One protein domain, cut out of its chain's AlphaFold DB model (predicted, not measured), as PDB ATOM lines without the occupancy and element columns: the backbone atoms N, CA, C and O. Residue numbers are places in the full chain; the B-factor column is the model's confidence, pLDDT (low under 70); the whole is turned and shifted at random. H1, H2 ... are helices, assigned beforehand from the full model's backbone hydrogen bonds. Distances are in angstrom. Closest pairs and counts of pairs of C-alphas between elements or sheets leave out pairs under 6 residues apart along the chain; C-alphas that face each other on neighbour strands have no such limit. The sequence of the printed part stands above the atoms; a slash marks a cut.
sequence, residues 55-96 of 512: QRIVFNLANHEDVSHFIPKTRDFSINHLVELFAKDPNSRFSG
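AT A GLANCE: This is residues 55 to 96 of the 512 residues of the protein "Zn(2)-C6 fungal-type domain-containing protein" of Sugiyamaella lignohabitans (UniProt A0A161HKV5). The printed part is an open U of chain: from the short helix H1 a long link runs away, turns at residues 73 to 78, and the chain folds back through a second short helix, H2, to a tail. Residues 73 to 80 stick out. The 42 printed residues include two named helices, H1 then H2, and no named strand; the class is all helix, though these helices hold just 18 residues. The whole is only just compact, close to loose, with a radius of gyration of the C-alphas of 10.9 A and spans of 27 by 26 by 15 A.

HOW THE PARTS SIT: H1, residues 55 to 62, and H2, residues 79 to 88, are apart, with no C-alpha of the one within 8 A of the other. In H1 and H2 every O i to N i+4 pair is within hydrogen-bond range.

IN THESE COORDINATES: H1 begins at C-alpha 55 (26.530, 49.465, 31.499) and measures 10.5 A. H2 measures 14.4 A and ends at C-alpha 88 (36.723, 54.638, 19.363).

THE WHOLE: The farthest C-alphas, of Arg 75 and Gly 96, are 30.6 A apart. The printed part has no cut. The link from H1 to H2 is long, 16 residues. Residues 93 to 96 have pLDDT under 70.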
ATOM      1  N   GLN A  55      27.364  50.621  31.838       93.56
ATOM      2  CA  GLN A  55      26.530  49.465  31.499       93.56
ATOM      3  C   GLN A  55      27.261  48.489  30.573       93.56
ATOM      4  O   GLN A  55      27.193  47.281  30.791       93.56
ATOM      5  N   ARG A  56      28.005  48.995  29.584       89.44
ATOM      6  CA  ARG A  56      28.805  48.152  28.687       89.44
ATOM      7  C   ARG A  56      29.955  47.457  29.399       89.44
ATOM      8  O   ARG A  56      30.153  46.270  29.175       89.44
ATOM      9  N   ILE A  57      30.677  48.149  30.283       91.94
ATOM     10  CA  ILE A  57      31.741  47.512  31.080       91.94
ATOM     11  C   ILE A  57      31.156  46.365  31.904       91.94
ATOM     12  O   ILE A  57      31.707  45.267  31.903       91.94
ATOM     13  N   VAL A  58      30.024  46.600  32.572       95.31
ATOM     14  CA  VAL A  58      29.344  45.575  33.374       95.31
ATOM     15  C   VAL A  58      28.872  44.409  32.502       95.31
ATOM     16  O   VAL A  58      29.051  43.256  32.886       95.31
ATOM     17  N   PHE A  59      28.311  44.686  31.324       94.88
ATOM     18  CA  PHE A  59      27.875  43.656  30.379       94.88
ATOM     19  C   PHE A  59      29.046  42.800  29.875       94.88
ATOM     20  O   PHE A  59      28.971  41.573  29.916       94.88
ATOM     21  N   ASN A  60      30.152  43.426  29.478       93.75
ATOM     22  CA  ASN A  60      31.346  42.725  29.006       93.75
ATOM     23  C   ASN A  60      31.975  41.886  30.127       93.75
ATOM     24  O   ASN A  60      32.330  40.731  29.904       93.75
ATOM     25  N   LEU A  61      32.022  42.417  31.356       94.88
ATOM     26  CA  LEU A  61      32.447  41.662  32.538       94.88
ATOM     27  C   LEU A  61      31.562  40.435  32.790       94.88
ATOM     28  O   LEU A  61      32.085  39.360  33.076       94.88
ATOM     29  N   ALA A  62      30.240  40.578  32.664       96.62
ATOM     30  CA  ALA A  62      29.300  39.472  32.841       96.62
ATOM     31  C   ALA A  62      29.470  38.377  31.773       96.62
ATOM     32  O   ALA A  62      29.274  37.201  32.067       96.62
ATOM     33  N   ASN A  63      29.882  38.750  30.560       96.94
ATOM     34  CA  ASN A  63      30.158  37.816  29.466       96.94
ATOM     35  C   ASN A  63      31.594  37.265  29.469       96.94
ATOM     36  O   ASN A  63      31.965  36.548  28.543       96.94
ATOM     37  N   HIS A  64      32.403  37.585  30.486       95.88
ATOM     38  CA  HIS A  64      33.830  37.253  30.542       95.88
ATOM     39  C   HIS A  64      34.650  37.800  29.357       95.88
ATOM     40  O   HIS A  64      35.693  37.244  29.008       95.88
ATOM     41  N   GLU A  65      34.207  38.893  28.737       95.56
ATOM     42  CA  GLU A  65      34.993  39.602  27.732       95.56
ATOM     43  C   GLU A  65      36.110  40.408  28.408       95.56
ATOM     44  O   GLU A  65      35.941  40.962  29.498       95.56
ATOM     45  N   ASP A  66      37.277  40.479  27.763       93.38
ATOM     46  CA  ASP A  66      38.418  41.206  28.313       93.38
ATOM     47  C   ASP A  66      38.150  42.717  28.322       93.38
ATOM     48  O   ASP A  66      38.188  43.379  27.286       93.38
ATOM     49  N   VAL A  67      37.926  43.281  29.509       93.25
ATOM     50  CA  VAL A  67      37.738  44.725  29.715       93.25
ATOM     51  C   VAL A  67      39.041  45.477  29.989       93.25
ATOM     52  O   VAL A  67      39.011  46.688  30.208       93.25
ATOM     53  N   SER A  68      40.197  44.807  29.957       91.75
ATOM     54  CA  SER A  68      41.494  45.429  30.270       91.75
ATOM     55  C   SER A  68      41.825  46.609  29.353       91.75
ATOM     56  O   SER A  68      42.548  47.517  29.750       91.75
ATOM     57  N   HIS A  69      41.275  46.628  28.136       88.00
ATOM     58  CA  HIS A  69      41.443  47.727  27.187       88.00
ATOM     59  C   HIS A  69      40.649  48.994  27.555       88.00
ATOM     60  O   HIS A  69      41.030  50.083  27.126       88.00
ATOM     61  N   PHE A  70      39.594  48.872  28.371       86.94
ATOM     62  CA  PHE A  70      38.839  50.010  28.909       86.94
ATOM     63  C   PHE A  70      39.438  50.569  30.198       86.94
ATOM     64  O   PHE A  70      39.074  51.670  30.602       86.94
ATOM     65  N   ILE A  71      40.336  49.828  30.854       88.50
ATOM     66  CA  ILE A  71      40.997  50.274  32.078       88.50
ATOM     67  C   ILE A  71      42.206  51.129  31.672       88.50
ATOM     68  O   ILE A  71      43.201  50.593  31.171       88.50
ATOM     69  N   PRO A  72      42.160  52.460  31.858       84.50
ATOM     70  CA  PRO A  72      43.310  53.301  31.573       84.50
ATOM     71  C   PRO A  72      44.492  52.878  32.453       84.50
ATOM     72  O   PRO A  72      44.357  52.616  33.645       84.50
ATOM     73  N   LYS A  73      45.685  52.818  31.853       87.19
ATOM     74  CA  LYS A  73      46.920  52.407  32.547       87.19
ATOM     75  C   LYS A  73      47.430  53.467  33.530       87.19
ATOM     76  O   LYS A  73      48.294  53.178  34.355       87.19
ATOM     77  N   THR A  74      46.931  54.693  33.420       88.81
ATOM     78  CA  THR A  74      47.298  55.833  34.259       88.81
ATOM     79  C   THR A  74      46.200  56.112  35.279       88.81
ATOM     80  O   THR A  74      45.017  55.993  34.974       88.81
ATOM     81  N   ARG A  75      46.592  56.508  36.496       84.12
ATOM     82  CA  ARG A  75      45.644  56.870  37.566       84.12
ATOM     83  C   ARG A  75      44.856  58.143  37.261       84.12
ATOM     84  O   ARG A  75      43.751  58.301  37.767       84.12
ATOM     85  N   ASP A  76      45.401  58.996  36.403       83.88
ATOM     86  CA  ASP A  76      44.776  60.249  36.006       83.88
ATOM     87  C   ASP A  76      44.021  60.020  34.697       83.88
ATOM     88  O   ASP A  76      44.578  60.141  33.603       83.88
ATOM     89  N   PHE A  77      42.755  59.628  34.799       83.75
ATOM     90  CA  PHE A  77      41.863  59.566  33.648       83.75
ATOM     91  C   PHE A  77      40.718  60.551  33.837       83.75
ATOM     92  O   PHE A  77      40.019  60.565  34.849       83.75
ATOM     93  N   SER A  78      40.539  61.410  32.839       88.69
ATOM     94  CA  SER A  78      39.386  62.294  32.787       88.69
ATOM     95  C   SER A  78      38.183  61.539  32.228       88.69
ATOM     96  O   SER A  78      38.323  60.615  31.424       88.69
ATOM     97  N   ILE A  79      36.982  61.979  32.605       81.94
ATOM     98  CA  ILE A  79      35.725  61.517  32.000       81.94
ATOM     99  C   ILE A  79      35.804  61.599  30.471       81.94
ATOM    100  O   ILE A  79      35.419  60.662  29.784       81.94
ATOM    101  N   ASN A  80      36.383  62.679  29.939       85.75
ATOM    102  CA  ASN A  80      36.539  62.871  28.499       85.75
ATOM    103  C   ASN A  80      37.387  61.767  27.853       85.75
ATOM    104  O   ASN A  80      37.083  61.351  26.741       85.75
ATOM    105  N   HIS A  81      38.408  61.264  28.551       87.69
ATOM    106  CA  HIS A  81      39.226  60.166  28.047       87.69
ATOM    107  C   HIS A  81      38.441  58.853  27.972       87.69
ATOM    108  O   HIS A  81      38.554  58.132  26.984       87.69
ATOM    109  N   LEU A  82      37.594  58.568  28.970       82.69
ATOM    110  CA  LEU A  82      36.687  57.418  28.919       82.69
ATOM    111  C   LEU A  82      35.705  57.555  27.753       82.69
ATOM    112  O   LEU A  82      35.594  56.634  26.949       82.69
ATOM    113  N   VAL A  83      35.066  58.719  27.600       84.62
ATOM    114  CA  VAL A  83      34.174  58.985  26.460       84.62
ATOM    115  C   VAL A  83      34.895  58.760  25.128       84.62
ATOM    116  O   VAL A  83      34.347  58.125  24.233       84.62
ATOM    117  N   GLU A  84      36.140  59.221  24.996       86.88
ATOM    118  CA  GLU A  84      36.931  59.040  23.778       86.88
ATOM    119  C   GLU A  84      37.291  57.568  23.512       86.88
ATOM    120  O   GLU A  84      37.256  57.128  22.361       86.88
ATOM    121  N   LEU A  85      37.603  56.788  24.553       87.06
ATOM    122  CA  LEU A  85      37.851  55.347  24.428       87.06
ATOM    123  C   LEU A  85      36.596  54.605  23.946       87.06
ATOM    124  O   LEU A  85      36.684  53.803  23.018       87.06
ATOM    125  N   PHE A  86      35.426  54.928  24.499       83.81
ATOM    126  CA  PHE A  86      34.149  54.331  24.085       83.81
ATOM    127  C   PHE A  86      33.663  54.809  22.714       83.81
ATOM    128  O   PHE A  86      32.980  54.064  22.005       83.81
ATOM    129  N   ALA A  87      34.020  56.028  22.312       84.25
ATOM    130  CA  ALA A  87      33.746  56.534  20.971       84.25
ATOM    131  C   ALA A  87      34.614  55.851  19.899       84.25
ATOM    132  O   ALA A  87      34.209  55.785  18.740       84.25
ATOM    133  N   LYS A  88      35.800  55.344  20.269       86.50
ATOM    134  CA  LYS A  88      36.723  54.638  19.363       86.50
ATOM    135  C   LYS A  88      36.419  53.152  19.199       86.50
ATOM    136  O   LYS A  88      36.926  52.551  18.254       86.50
ATOM    137  N   ASP A  89      35.636  52.560  20.095       83.94
ATOM    138  CA  ASP A  89      35.266  51.153  20.000       83.94
ATOM    139  C   ASP A  89      34.391  50.925  18.745       83.94
ATOM    140  O   ASP A  89      33.296  51.483  18.657       83.94
ATOM    141  N   PRO A  90      34.830  50.130  17.749       81.12
ATOM    142  CA  PRO A  90      34.061  49.891  16.526       81.12
ATOM    143  C   PRO A  90      32.745  49.142  16.779       81.12
ATOM    144  O   PRO A  90      31.835  49.207  15.951       81.12
ATOM    145  N   ASN A  91      32.623  48.456  17.919       78.62
ATOM    146  CA  ASN A  91      31.389  47.785  18.327       78.62
ATOM    147  C   ASN A  91      30.419  48.741  19.031       78.62
ATOM    148  O   ASN A  91      29.247  48.413  19.245       78.62
ATOM    149  N   SER A  92      30.882  49.951  19.345       77.12
ATOM    150  CA  SER A  92      30.060  51.022  19.871       77.12
ATOM    151  C   SER A  92      29.047  51.454  18.819       77.12
ATOM    152  O   SER A  92      29.335  52.230  17.911       77.12
ATOM    153  N   ARG A  93      27.793  51.024  18.983       68.62
ATOM    154  CA  ARG A  93      26.646  51.563  18.227       68.62
ATOM    155  C   ARG A  93      26.337  53.031  18.557       68.62
ATOM    156  O   ARG A  93      25.297  53.541  18.157       68.62
ATOM    157  N   PHE A  94      27.251  53.732  19.229       67.44
ATOM    158  CA  PHE A  94      27.142  55.148  19.569       67.44
ATOM    159  C   PHE A  94      27.227  56.077  18.340       67.44
ATOM    160  O   PHE A  94      27.132  57.295  18.457       67.44
ATOM    161  N   SER A  95      27.330  55.525  17.129       53.28
ATOM    162  CA  SER A  95      27.397  56.241  15.848       53.28
ATOM    163  C   SER A  95      26.144  57.056  15.467       53.28
ATOM    164  O   SER A  95      26.059  57.554  14.345       53.28
ATOM    165  N   GLY A  96      25.174  57.226  16.372       50.97
ATOM    166  CA  GLY A  96      23.896  57.886  16.092       50.97
ATOM    167  C   GLY A  96      23.791  59.367  16.467       50.97
ATOM    168  O   GLY A  96      22.983  60.070  15.865       50.97
TER     169      GLY A  96